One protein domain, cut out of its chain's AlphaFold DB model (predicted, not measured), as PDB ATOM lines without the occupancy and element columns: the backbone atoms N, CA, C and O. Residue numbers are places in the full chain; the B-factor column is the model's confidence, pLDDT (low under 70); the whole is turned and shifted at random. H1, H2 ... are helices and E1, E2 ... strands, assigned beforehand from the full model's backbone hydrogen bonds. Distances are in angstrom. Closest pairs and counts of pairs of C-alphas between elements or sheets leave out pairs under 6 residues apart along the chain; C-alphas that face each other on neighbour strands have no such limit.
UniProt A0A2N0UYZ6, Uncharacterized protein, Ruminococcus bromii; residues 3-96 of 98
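This is residues 3 to 96 of the 98 residues of an uncharacterized protein of Ruminococcus bromii (UniProt A0A2N0UYZ6). This is a loose, open frame with an empty middle: H2 and the small hairpin E1 and E2 make one side, H3 stands at one end, and H4 runs along the opposite side with the short H1 packed on its last residues, 73 to 77. H5 leads on from H4 towards the other end, where the long link of residues 8 to 20 runs from H1 to H2. The printed part has 94 residues, with five named helices and two named strands in the order H1, H2, E1, E2, H3, H4, H5, and its class is mostly helix. The sheet has the order E1 - E2, antiparallel. The whole is loose, with a radius of gyration of the C-alphas of 15.7 A and spans of 43 by 30 by 22 A.

H1 covers residues 3 to 7, beginning at C-alpha 3 at (34.708, -8.582, 12.891). H2 covers residues 21 to 32 and is 16.5 A from first to last C-alpha. E1, residues 36 to 38, measures 6.8 A, and E2, residues 44 to 46, measures 7.0 A. H3 covers residues 48 to 59 over 16.7 A, beginning at C-alpha 48 at (17.547, -5.311, -14.185). H4 covers residues 65 to 77 over 19.2 A. H5, residues 80 to 94, is the longest helix at 20.9 A and ends at C-alpha 94 at (53.529, -6.913, -0.013).

H1 touches H4, which meets it with residues 73 to 77 alone; the closest C-alphas, of Ile 5 and Leu 74, are 5.6 A apart. H1 and H2 are apart. The closest C-alphas of H2 and E1, those of Ala 30 and Val 36, are 5.7 A apart. H2 and E2 are near each other, with 5 pairs of C-alphas within 10 A. E1 and E2 form a hairpin, antiparallel at 151 degrees between their directions; N 37 and O 45, 2.9 A, and N 45 and O 37, 3.0 A, are within hydrogen-bond range. The closest C-alphas of E1 and H3, those of Val 36 and Gly 50, are 6.2 A apart. H3 and H4 are close but not clearly touching, with Lys 58 and Ile 68 the closest at 7.5 A between C-alphas; they run opposite ways at a steep tilt of 60 degrees. H4 and H5 meet only through their link. H2 and H3 are only just apart, with their closest C-alphas 8.5 A from each other. In H1, H2, H3 and H5 every O i to N i+4 pair is within hydrogen-bond range, in H4 7 of 9.

The two C-alphas farthest apart, those of Glu 60 and Gln 96, are 47.4 A from each other. The printed part has no cut. The link from H1 to H2, 13 residues, is long; the other links are tight. Residues 18 to 26, of which 21 to 26 belong to H2, and residues 59 to 64 stand free. The mean pLDDT of the printed part is 86.5, and residues 11 to 14 and 95 to 96 are under 70.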
ATOM      1  N   LYS A   3      33.264  -8.677  13.130       77.31
ATOM      2  CA  LYS A   3      34.708  -8.582  12.891       77.31
ATOM      3  C   LYS A   3      35.015  -7.853  11.582       77.31
ATOM      4  O   LYS A   3      35.922  -7.030  11.562       77.31
ATOM      5  N   LEU A   4      34.245  -8.111  10.524       74.50
ATOM      6  CA  LEU A   4      34.436  -7.485   9.213       74.50
ATOM      7  C   LEU A   4      33.969  -6.022   9.213       74.50
ATOM      8  O   LEU A   4      34.659  -5.147   8.699       74.50
ATOM      9  N   ILE A   5      32.842  -5.751   9.869       77.25
ATOM     10  CA  ILE A   5      32.316  -4.393  10.071       77.25
ATOM     11  C   ILE A   5      33.269  -3.542  10.930       77.25
ATOM     12  O   ILE A   5      33.423  -2.344  10.702       77.25
ATOM     13  N   ASN A   6      33.926  -4.145  11.921       79.94
ATOM     14  CA  ASN A   6      34.944  -3.469  12.722       79.94
ATOM     15  C   ASN A   6      36.245  -3.275  11.937       79.94
ATOM     16  O   ASN A   6      36.884  -2.236  12.078       79.94
ATOM     17  N   PHE A   7      36.617  -4.242  11.094       77.81
ATOM     18  CA  PHE A   7      37.786  -4.150  10.221       77.81
ATOM     19  C   PHE A   7      37.674  -2.995   9.221       77.81
ATOM     20  O   PHE A   7      38.638  -2.255   9.057       77.81
ATOM     21  N   SER A   8      36.502  -2.763   8.614       73.31
ATOM     22  CA  SER A   8      36.333  -1.675   7.631       73.31
ATOM     23  C   SER A   8      36.690  -0.287   8.183       73.31
ATOM     24  O   SER A   8      37.053   0.604   7.416       73.31
ATOM     25  N   ASN A   9      36.630  -0.115   9.508       73.25
ATOM     26  CA  ASN A   9      36.943   1.132  10.205       73.25
ATOM     27  C   ASN A   9      38.425   1.275  10.613       73.25
ATOM     28  O   ASN A   9      38.803   2.318  11.140       73.25
ATOM     29  N   ARG A  10      39.265   0.247  10.429       73.69
ATOM     30  CA  ARG A  10      40.670   0.239  10.875       73.69
ATOM     31  C   ARG A  10      41.616   0.510   9.713       73.69
ATOM     32  O   ARG A  10      41.492  -0.118   8.670       73.69
ATOM     33  N   ILE A  11      42.570   1.419   9.902       59.91
ATOM     34  CA  ILE A  11      43.529   1.843   8.864       59.91
ATOM     35  C   ILE A  11      44.860   1.061   8.945       59.91
ATOM     36  O   ILE A  11      45.565   0.973   7.950       59.91
ATOM     37  N   ASP A  12      45.175   0.438  10.086       58.31
ATOM     38  CA  ASP A  12      46.570   0.116  10.443       58.31
ATOM     39  C   ASP A  12      46.935  -1.388  10.497       58.31
ATOM     40  O   ASP A  12      48.074  -1.755  10.775       58.31
ATOM     41  N   GLU A  13      46.000  -2.305  10.224       60.69
ATOM     42  CA  GLU A  13      46.289  -3.751  10.252       60.69
ATOM     43  C   GLU A  13      46.759  -4.272   8.886       60.69
ATOM     44  O   GLU A  13      46.363  -3.778   7.831       60.69
ATOM     45  N   SER A  14      47.624  -5.292   8.901       63.03
ATOM     46  CA  SER A  14      48.103  -5.938   7.682       63.03
ATOM     47  C   SER A  14      46.929  -6.591   6.940       63.03
ATOM     48  O   SER A  14      46.441  -7.654   7.336       63.03
ATOM     49  N   LEU A  15      46.449  -5.948   5.879       70.69
ATOM     50  CA  LEU A  15      45.430  -6.526   5.015       70.69
ATOM     51  C   LEU A  15      46.023  -7.755   4.324       70.69
ATOM     52  O   LEU A  15      47.107  -7.684   3.759       70.69
ATOM     53  N   ILE A  16      45.319  -8.884   4.370       73.19
ATOM     54  CA  ILE A  16      45.664 -10.063   3.571       73.19
ATOM     55  C   ILE A  16      44.611 -10.178   2.478       73.19
ATOM     56  O   ILE A  16      43.471 -10.556   2.754       73.19
ATOM     57  N   VAL A  17      44.994  -9.870   1.242       75.19
ATOM     58  CA  VAL A  17      44.141 -10.088   0.071       75.19
ATOM     59  C   VAL A  17      44.198 -11.568  -0.311       75.19
ATOM     60  O   VAL A  17      45.276 -12.150  -0.428       75.19
ATOM     61  N   ARG A  18      43.032 -12.206  -0.471       80.00
ATOM     62  CA  ARG A  18      42.911 -13.607  -0.904       80.00
ATOM     63  C   ARG A  18      41.865 -13.727  -1.998       80.00
ATOM     64  O   ARG A  18      40.800 -13.125  -1.907       80.00
ATOM     65  N   PHE A  19      42.151 -14.569  -2.983       79.81
ATOM     66  CA  PHE A  19      41.179 -14.966  -3.994       79.81
ATOM     67  C   PHE A  19      40.433 -16.203  -3.497       79.81
ATOM     68  O   PHE A  19      41.026 -17.274  -3.384       79.81
ATOM     69  N   ASP A  20      39.152 -16.048  -3.166       87.50
ATOM     70  CA  ASP A  20      38.304 -17.156  -2.726       87.50
ATOM     71  C   ASP A  20      37.641 -17.834  -3.946       87.50
ATOM     72  O   ASP A  20      36.823 -17.208  -4.632       87.50
ATOM     73  N   PRO A  21      37.954 -19.113  -4.244       91.94
ATOM     74  CA  PRO A  21      37.382 -19.808  -5.395       91.94
ATOM     75  C   PRO A  21      35.856 -19.958  -5.338       91.94
ATOM     76  O   PRO A  21      35.214 -20.032  -6.388       91.94
ATOM     77  N   ALA A  22      35.264 -20.021  -4.142       93.00
ATOM     78  CA  ALA A  22      33.817 -20.136  -3.986       93.00
ATOM     79  C   ALA A  22      33.116 -18.832  -4.384       93.00
ATOM     80  O   ALA A  22      32.075 -18.878  -5.040       93.00
ATOM     81  N   VAL A  23      33.719 -17.683  -4.065       90.00
ATOM     82  CA  VAL A  23      33.212 -16.365  -4.479       90.00
ATOM     83  C   VAL A  23      33.276 -16.215  -5.996       90.00
ATOM     84  O   VAL A  23      32.280 -15.834  -6.612       90.00
ATOM     85  N   ASN A  24      34.399 -16.591  -6.613       91.25
ATOM     86  CA  ASN A  24      34.537 -16.555  -8.073       91.25
ATOM     87  C   ASN A  24      33.473 -17.425  -8.753       91.25
ATOM     88  O   ASN A  24      32.773 -16.971  -9.652       91.25
ATOM     89  N   ARG A  25      33.265 -18.645  -8.248       95.56
ATOM     90  CA  ARG A  25      32.246 -19.550  -8.785       95.56
ATOM     91  C   ARG A  25      30.820 -19.025  -8.598       95.56
ATOM     92  O   ARG A  25      29.974 -19.236  -9.464       95.56
ATOM     93  N   ALA A  26      30.531 -18.342  -7.492       95.12
ATOM     94  CA  ALA A  26      29.236 -17.695  -7.287       95.12
ATOM     95  C   ALA A  26      28.991 -16.572  -8.311       95.12
ATOM     96  O   ALA A  26      27.880 -16.456  -8.833       95.12
ATOM     97  N   LEU A  27      30.026 -15.788  -8.640       94.44
ATOM     98  CA  LEU A  27      29.958 -14.778  -9.698       94.44
ATOM     99  C   LEU A  27      29.748 -15.412 -11.076       94.44
ATOM    100  O   LEU A  27      28.885 -14.937 -11.813       94.44
ATOM    101  N   ASP A  28      30.441 -16.511 -11.392       95.56
ATOM    102  CA  ASP A  28      30.257 -17.239 -12.657       95.56
ATOM    103  C   ASP A  28      28.799 -17.678 -12.843       95.56
ATOM    104  O   ASP A  28      28.193 -17.441 -13.891       95.56
ATOM    105  N   TYR A  29      28.194 -18.257 -11.801       97.31
ATOM    106  CA  TYR A  29      26.776 -18.611 -11.832       97.31
ATOM    107  C   TYR A  29      25.885 -17.381 -11.982       97.31
ATOM    108  O   TYR A  29      24.957 -17.394 -12.786       97.31
ATOM    109  N   ALA A  30      26.150 -16.305 -11.241       97.12
ATOM    110  CA  ALA A  30      25.346 -15.089 -11.321       97.12
ATOM    111  C   ALA A  30      25.398 -14.437 -12.717       97.12
ATOM    112  O   ALA A  30      24.387 -13.891 -13.168       97.12
ATOM    113  N   VAL A  31      26.541 -14.518 -13.410       97.19
ATOM    114  CA  VAL A  31      26.683 -14.113 -14.817       97.19
ATOM    115  C   VAL A  31      25.881 -15.045 -15.721       97.19
ATOM    116  O   VAL A  31      25.090 -14.567 -16.531       97.19
ATOM    117  N   ALA A  32      26.022 -16.364 -15.557       97.38
ATOM    118  CA  ALA A  32      25.316 -17.356 -16.371       97.38
ATOM    119  C   ALA A  32      23.785 -17.259 -16.236       97.38
ATOM    120  O   ALA A  32      23.066 -17.391 -17.224       97.38
ATOM    121  N   TYR A  33      23.280 -16.962 -15.037       97.31
ATOM    122  CA  TYR A  33      21.859 -16.702 -14.787       97.31
ATOM    123  C   TYR A  33      21.393 -15.312 -15.254       97.31
ATOM    124  O   TYR A  33      20.202 -15.007 -15.194       97.31
ATOM    125  N   GLY A  34      22.307 -14.451 -15.709       97.50
ATOM    126  CA  GLY A  34      21.993 -13.103 -16.176       97.50
ATOM    127  C   GLY A  34      21.598 -12.133 -15.060       97.50
ATOM    128  O   GLY A  34      20.932 -11.133 -15.332       97.50
ATOM    129  N   PHE A  35      21.983 -12.400 -13.808       97.94
ATOM    130  CA  PHE A  35      21.725 -11.511 -12.667       97.94
ATOM    131  C   PHE A  35      22.765 -10.400 -12.546       97.94
ATOM    132  O   PHE A  35      22.443  -9.285 -12.129       97.94
ATOM    133  N   VAL A  36      24.005 -10.680 -12.936       97.56
ATOM    134  CA  VAL A  36      25.083  -9.691 -12.989       97.56
ATOM    135  C   VAL A  36      25.728  -9.678 -14.363       97.56
ATOM    136  O   VAL A  36      25.665 -10.646 -15.114       97.56
ATOM    137  N   VAL A  37      26.371  -8.562 -14.682       97.12
ATOM    138  CA  VAL A  37      27.219  -8.417 -15.860       97.12
ATOM    139  C   VAL A  37      28.537  -7.784 -15.445       97.12
ATOM    140  O   VAL A  37      28.558  -6.835 -14.652       97.12
ATOM    141  N   GLN A  38      29.634  -8.316 -15.978       95.44
ATOM    142  CA  GLN A  38      30.945  -7.706 -15.822       95.44
ATOM    143  C   GLN A  38      31.056  -6.499 -16.759       95.44
ATOM    144  O   GLN A  38      30.738  -6.569 -17.947       95.44
ATOM    145  N   GLN A  39      31.460  -5.365 -16.209       93.62
ATOM    146  CA  GLN A  39      31.748  -4.149 -16.951       93.62
ATOM    147  C   GLN A  39      33.137  -4.244 -17.605       93.62
ATOM    148  O   GLN A  39      33.988  -4.987 -17.116       93.62
ATOM    149  N   PRO A  40      33.427  -3.435 -18.641       92.81
ATOM    150  CA  PRO A  40      34.763  -3.376 -19.244       92.81
ATOM    151  C   PRO A  40      35.886  -3.024 -18.256       92.81
ATOM    152  O   PRO A  40      37.036  -3.379 -18.477       92.81
ATOM    153  N   THR A  41      35.550  -2.343 -17.157       87.19
ATOM    154  CA  THR A  41      36.465  -2.002 -16.055       87.19
ATOM    155  C   THR A  41      36.807  -3.190 -15.150       87.19
ATOM    156  O   THR A  41      37.600  -3.035 -14.229       87.19
ATOM    157  N   GLY A  42      36.195  -4.359 -15.365       85.62
ATOM    158  CA  GLY A  42      36.341  -5.552 -14.528       85.62
ATOM    159  C   GLY A  42      35.343  -5.632 -13.366       85.62
ATOM    160  O   GLY A  42      35.106  -6.726 -12.855       85.62
ATOM    161  N   ASN A  43      34.704  -4.515 -12.998       88.00
ATOM    162  CA  ASN A  43      33.691  -4.459 -11.941       88.00
ATOM    163  C   ASN A  43      32.385  -5.141 -12.363       88.00
ATOM    164  O   ASN A  43      32.019  -5.141 -13.536       88.00
ATOM    165  N   PHE A  44      31.621  -5.657 -11.404       92.88
ATOM    166  CA  PHE A  44      30.312  -6.257 -11.667       92.88
ATOM    167  C   PHE A  44      29.182  -5.272 -11.367       92.88
ATOM    168  O   PHE A  44      29.247  -4.508 -10.405       92.88
ATOM    169  N   LYS A  45      28.107  -5.316 -12.162       94.94
ATOM    170  CA  LYS A  45      26.836  -4.655 -11.827       94.94
ATOM    171  C   LYS A  45      25.670  -5.623 -11.911       94.94
ATOM    172  O   LYS A  45      25.682  -6.534 -12.737       94.94
ATOM    173  N   LEU A  46      24.627  -5.360 -11.127       96.75
ATOM    174  CA  LEU A  46      23.340  -6.029 -11.296       96.75
ATOM    175  C   LEU A  46      22.702  -5.635 -12.635       96.75
ATOM    176  O   LEU A  46      22.671  -4.454 -13.004       96.75
ATOM    177  N   THR A  47      22.162  -6.625 -13.338       98.12
ATOM    178  CA  THR A  47      21.204  -6.407 -14.426       98.12
ATOM    179  C   THR A  47      19.847  -6.016 -13.842       98.12
ATOM    180  O   THR A  47      19.637  -6.090 -12.630       98.12
ATOM    181  N   ASP A  48      18.893  -5.619 -14.681       97.75
ATOM    182  CA  ASP A  48      17.547  -5.311 -14.185       97.75
ATOM    183  C   ASP A  48      16.860  -6.557 -13.604       97.75
ATOM    184  O   ASP A  48      16.267  -6.477 -12.530       97.75
ATOM    185  N   ASN A  49      17.077  -7.734 -14.206       96.94
ATOM    186  CA  ASN A  49      16.642  -9.017 -13.643       96.94
ATOM    187  C   ASN A  49      17.276  -9.287 -12.273       96.94
ATOM    188  O   ASN A  49      16.581  -9.687 -11.336       96.94
ATOM    189  N   GLY A  50      18.582  -9.042 -12.133       97.56
ATOM    190  CA  GLY A  50      19.284  -9.193 -10.860       97.56
ATOM    191  C   GLY A  50      18.762  -8.247  -9.780       97.56
ATOM    192  O   GLY A  50      18.566  -8.674  -8.643       97.56
ATOM    193  N   LYS A  51      18.470  -6.986 -10.129       96.75
ATOM    194  CA  LYS A  51      17.853  -6.020  -9.204       96.75
ATOM    195  C   LYS A  51      16.480  -6.499  -8.745       96.75
ATOM    196  O   LYS A  51      16.240  -6.564  -7.545       96.75
ATOM    197  N   SER A  52      15.599  -6.880  -9.672       96.69
ATOM    198  CA  SER A  52      14.261  -7.380  -9.328       96.69
ATOM    199  C   SER A  52      14.321  -8.628  -8.448       96.69
ATOM    200  O   SER A  52      13.535  -8.760  -7.513       96.69
ATOM    201  N   PHE A  53      15.267  -9.533  -8.706       95.00
ATOM    202  CA  PHE A  53      15.475 -10.714  -7.873       95.00
ATOM    203  C   PHE A  53      15.955 -10.352  -6.461       95.00
ATOM    204  O   PHE A  53      15.388 -10.834  -5.483       95.00
ATOM    205  N   ALA A  54      16.937  -9.454  -6.346       93.44
ATOM    206  CA  ALA A  54      17.432  -8.979  -5.057       93.44
ATOM    207  C   ALA A  54      16.340  -8.269  -4.239       93.44
ATOM    208  O   ALA A  54      16.238  -8.494  -3.036       93.44
ATOM    209  N   GLU A  55      15.491  -7.456  -4.873       93.19
ATOM    210  CA  GLU A  55      14.368  -6.800  -4.190       93.19
ATOM    211  C   GLU A  55      13.334  -7.806  -3.678       93.19
ATOM    212  O   GLU A  55      12.870  -7.686  -2.548       93.19
ATOM    213  N   ARG A  56      13.033  -8.858  -4.447       93.56
ATOM    214  CA  ARG A  56      12.157  -9.938  -3.968       93.56
ATOM    215  C   ARG A  56      12.723 -10.624  -2.729       93.56
ATOM    216  O   ARG A  56      11.972 -10.865  -1.795       93.56
ATOM    217  N   ILE A  57      14.031 -10.882  -2.691       92.31
ATOM    218  CA  ILE A  57      14.690 -11.449  -1.503       92.31
ATOM    219  C   ILE A  57      14.542 -10.513  -0.297       92.31
ATOM    220  O   ILE A  57      14.248 -10.983   0.794       92.31
ATOM    221  N   LYS A  58      14.701  -9.196  -0.480       88.62
ATOM    222  CA  LYS A  58      14.569  -8.213   0.613       88.62
ATOM    223  C   LYS A  58      13.148  -8.097   1.164       88.62
ATOM    224  O   LYS A  58      12.989  -7.809   2.346       88.62
ATOM    225  N   ILE A  59      12.133  -8.263   0.316       91.19
ATOM    226  CA  ILE A  59      10.720  -8.207   0.723       91.19
ATOM    227  C   ILE A  59      10.353  -9.424   1.584       91.19
ATOM    228  O   ILE A  59       9.537  -9.309   2.499       91.19
ATOM    229  N   GLU A  60      10.983 -10.574   1.337       91.56
ATOM    230  CA  GLU A  60      10.822 -11.777   2.153       91.56
ATOM    231  C   GLU A  60      11.525 -11.610   3.512       91.56
ATOM    232  O   GLU A  60      12.680 -11.982   3.697       91.56
ATOM    233  N   GLY A  61      10.811 -11.058   4.499       81.19
ATOM    234  CA  GLY A  61      11.388 -10.592   5.772       81.19
ATOM    235  C   GLY A  61      12.113 -11.631   6.640       81.19
ATOM    236  O   GLY A  61      12.832 -11.246   7.557       81.19
ATOM    237  N   ASN A  62      11.962 -12.927   6.353       89.44
ATOM    238  CA  ASN A  62      12.651 -14.008   7.067       89.44
ATOM    239  C   ASN A  62      13.800 -14.636   6.261       89.44
ATOM    240  O   ASN A  62      14.546 -15.456   6.798       89.44
ATOM    241  N   LEU A  63      13.949 -14.286   4.983       92.31
ATOM    242  CA  LEU A  63      14.983 -14.845   4.122       92.31
ATOM    243  C   LEU A  63      16.251 -14.000   4.229       92.31
ATOM    244  O   LEU A  63      16.251 -12.820   3.897       92.31
ATOM    245  N   MET A  64      17.349 -14.617   4.673       89.88
ATOM    246  CA  MET A  64      18.667 -13.971   4.764       89.88
ATOM    247  C   MET A  64      18.666 -12.653   5.565       89.88
ATOM    248  O   MET A  64      19.469 -11.756   5.309       89.88
ATOM    249  N   ALA A  65      17.742 -12.492   6.518       90.19
ATOM    250  CA  ALA A  65      17.513 -11.220   7.205       90.19
ATOM    251  C   ALA A  65      18.774 -10.695   7.917       90.19
ATOM    252  O   ALA A  65      19.057  -9.495   7.892       90.19
ATOM    253  N   THR A  66      19.558 -11.596   8.516       91.06
ATOM    254  CA  THR A  66      20.825 -11.256   9.173       91.06
ATOM    255  C   THR A  66      21.888 -10.856   8.155       91.06
ATOM    256  O   THR A  66      22.514  -9.810   8.312       91.06
ATOM    257  N   GLU A  67      22.072 -11.635   7.089       90.88
ATOM    258  CA  GLU A  67      23.052 -11.349   6.042       90.88
ATOM    259  C   GLU A  67      22.744 -10.027   5.340       90.88
ATOM    260  O   GLU A  67      23.643  -9.213   5.149       90.88
ATOM    261  N   ILE A  68      21.477  -9.780   5.000       91.94
ATOM    262  CA  ILE A  68      21.035  -8.539   4.356       91.94
ATOM    263  C   ILE A  68      21.327  -7.344   5.261       91.94
ATOM    264  O   ILE A  68      21.880  -6.348   4.786       91.94
ATOM    265  N   LYS A  69      20.989  -7.427   6.554       90.62
ATOM    266  CA  LYS A  69      21.260  -6.357   7.523       90.62
ATOM    267  C   LYS A  69      22.757  -6.057   7.597       90.62
ATOM    268  O   LYS A  69      23.164  -4.908   7.418       90.62
ATOM    269  N   ASP A  70      23.560  -7.087   7.826       91.00
ATOM    270  CA  ASP A  70      24.994  -6.947   8.051       91.00
ATOM    271  C   ASP A  70      25.722  -6.467   6.775       91.00
ATOM    272  O   ASP A  70      26.548  -5.554   6.843       91.00
ATOM    273  N   LEU A  71      25.371  -6.993   5.591       88.88
ATOM    274  CA  LEU A  71      25.929  -6.547   4.303       88.88
ATOM    275  C   LEU A  71      25.503  -5.113   3.959       88.88
ATOM    276  O   LEU A  71      26.297  -4.348   3.406       88.88
ATOM    277  N   THR A  72      24.277  -4.717   4.313       89.38
ATOM    278  CA  THR A  72      23.805  -3.335   4.132       89.38
ATOM    279  C   THR A  72      24.607  -2.371   4.998       89.38
ATOM    280  O   THR A  72      24.981  -1.296   4.526       89.38
ATOM    281  N   GLU A  73      24.913  -2.735   6.246       90.06
ATOM    282  CA  GLU A  73      25.785  -1.923   7.098       90.06
ATOM    283  C   GLU A  73      27.208  -1.854   6.535       90.06
ATOM    284  O   GLU A  73      27.774  -0.766   6.408       90.06
ATOM    285  N   LEU A  74      27.763  -3.001   6.147       86.62
ATOM    286  CA  LEU A  74      29.116  -3.101   5.620       86.62
ATOM    287  C   LEU A  74      29.312  -2.266   4.345       86.62
ATOM    288  O   LEU A  74      30.318  -1.566   4.222       86.62
ATOM    289  N   SER A  75      28.336  -2.278   3.431       85.88
ATOM    290  CA  SER A  75      28.393  -1.530   2.163       85.88
ATOM    291  C   SER A  75      28.562  -0.018   2.345       85.88
ATOM    292  O   SER A  75      29.141   0.650   1.495       85.88
ATOM    293  N   LYS A  76      28.107   0.533   3.478       88.44
ATOM    294  CA  LYS A  76      28.256   1.960   3.802       88.44
ATOM    295  C   LYS A  76      29.671   2.310   4.263       88.44
ATOM    296  O   LYS A  76      30.050   3.475   4.221       88.44
ATOM    297  N   LYS A  77      30.429   1.316   4.737       85.44
ATOM    298  CA  LYS A  77      31.780   1.474   5.296       85.44
ATOM    299  C   LYS A  77      32.871   1.102   4.286       85.44
ATOM    300  O   LYS A  77      33.913   1.745   4.254       85.44
ATOM    301  N   LEU A  78      32.624   0.102   3.438       84.31
ATOM    302  CA  LEU A  78      33.504  -0.310   2.336       84.31
ATOM    303  C   LEU A  78      33.129   0.412   1.035       84.31
ATOM    304  O   LEU A  78      32.650  -0.193   0.079       84.31
ATOM    305  N   THR A  79      33.328   1.727   1.010       87.12
ATOM    306  CA  THR A  79      33.165   2.519  -0.218       87.12
ATOM    307  C   THR A  79      34.253   2.174  -1.240       87.12
ATOM    308  O   THR A  79      35.299   1.634  -0.884       87.12
ATOM    309  N   GLU A  80      34.052   2.525  -2.514       84.06
ATOM    310  CA  GLU A  80      35.087   2.330  -3.544       84.06
ATOM    311  C   GLU A  80      36.409   3.018  -3.177       84.06
ATOM    312  O   GLU A  80      37.474   2.434  -3.360       84.06
ATOM    313  N   THR A  81      36.348   4.228  -2.609       88.00
ATOM    314  CA  THR A  81      37.528   4.937  -2.093       88.00
ATOM    315  C   THR A  81      38.224   4.121  -1.011       88.00
ATOM    316  O   THR A  81      39.432   3.921  -1.080       88.00
ATOM    317  N   ARG A  82      37.458   3.575  -0.058       85.19
ATOM    318  CA  ARG A  82      38.018   2.769   1.027       85.19
ATOM    319  C   ARG A  82      38.670   1.485   0.518       85.19
ATOM    320  O   ARG A  82      39.705   1.082   1.033       85.19
ATOM    321  N   ILE A  83      38.077   0.843  -0.489       85.12
ATOM    322  CA  ILE A  83      38.651  -0.348  -1.130       85.12
ATOM    323  C   ILE A  83      39.976   0.002  -1.815       85.12
ATOM    324  O   ILE A  83      40.934  -0.750  -1.661       85.12
ATOM    325  N   LYS A  84      40.058   1.138  -2.519       85.75
ATOM    326  CA  LYS A  84      41.308   1.593  -3.149       85.75
ATOM    327  C   LYS A  84      42.416   1.820  -2.125       85.75
ATOM    328  O   LYS A  84      43.478   1.233  -2.277       85.75
ATOM    329  N   GLU A  85      42.136   2.556  -1.048       86.00
ATOM    330  CA  GLU A  85      43.098   2.772   0.048       86.00
ATOM    331  C   GLU A  85      43.613   1.446   0.629       86.00
ATOM    332  O   GLU A  85      44.800   1.280   0.887       86.00
ATOM    333  N   LEU A  86      42.714   0.479   0.839       83.25
ATOM    334  CA  LEU A  86      43.065  -0.839   1.365       83.25
ATOM    335  C   LEU A  86      43.974  -1.624   0.406       83.25
ATOM    336  O   LEU A  86      44.911  -2.279   0.865       83.25
ATOM    337  N   VAL A  87      43.709  -1.560  -0.900       82.12
ATOM    338  CA  VAL A  87      44.540  -2.204  -1.927       82.12
ATOM    339  C   VAL A  87      45.915  -1.540  -2.013       82.12
ATOM    340  O   VAL A  87      46.904  -2.261  -2.003       82.12
ATOM    341  N   GLU A  88      45.991  -0.208  -1.999       84.25
ATOM    342  CA  GLU A  88      47.260   0.542  -2.009       84.25
ATOM    343  C   GLU A  88      48.142   0.174  -0.805       84.25
ATOM    344  O   GLU A  88      49.299  -0.201  -0.973       84.25
ATOM    345  N   ILE A  89      47.574   0.150   0.410       81.88
ATOM    346  CA  ILE A  89      48.298  -0.270   1.627       81.88
ATOM    347  C   ILE A  89      48.831  -1.705   1.500       81.88
ATOM    348  O   ILE A  89      49.899  -2.026   2.028       81.88
ATOM    349  N   TRP A  90      48.071  -2.597   0.860       82.06
ATOM    350  CA  TRP A  90      48.503  -3.973   0.632       82.06
ATOM    351  C   TRP A  90      49.615  -4.060  -0.418       82.06
ATOM    352  O   TRP A  90      50.598  -4.763  -0.180       82.06
ATOM    353  N   GLU A  91      49.500  -3.339  -1.534       79.94
ATOM    354  CA  GLU A  91      50.538  -3.280  -2.571       79.94
ATOM    355  C   GLU A  91      51.856  -2.732  -2.007       79.94
ATOM    356  O   GLU A  91      52.904  -3.353  -2.188       79.94
ATOM    357  N   ASP A  92      51.806  -1.645  -1.239       78.94
ATOM    358  CA  ASP A  92      52.990  -1.045  -0.615       78.94
ATOM    359  C   ASP A  92      53.689  -2.003   0.358       78.94
ATOM    360  O   ASP A  92      54.917  -2.042   0.422       78.94
ATOM    361  N   LYS A  93      52.918  -2.794   1.117       74.25
ATOM    362  CA  LYS A  93      53.456  -3.719   2.128       74.25
ATOM    363  C   LYS A  93      53.908  -5.068   1.570       74.25
ATOM    364  O   LYS A  93      54.726  -5.713   2.216       74.25
ATOM    365  N   TYR A  94      53.350  -5.529   0.449       70.81
ATOM    366  CA  TYR A  94      53.529  -6.913  -0.013       70.81
ATOM    367  C   TYR A  94      53.890  -7.067  -1.496       70.81
ATOM    368  O   TYR A  94      54.374  -8.130  -1.879       70.81
ATOM    369  N   ALA A  95      53.657  -6.061  -2.345       64.44
ATOM    370  CA  ALA A  95      53.963  -6.129  -3.779       64.44
ATOM    371  C   ALA A  95      55.310  -5.478  -4.151       64.44
ATOM    372  O   ALA A  95      55.822  -5.734  -5.241       64.44
ATOM    373  N   GLN A  96      55.895  -4.667  -3.258       58.03
ATOM    374  CA  GLN A  96      57.204  -4.021  -3.452       58.03
ATOM    375  C   GLN A  96      58.397  -4.832  -2.916       58.03
ATOM    376  O   GLN A  96      59.540  -4.437  -3.151       58.03
TER     377      GLN A  96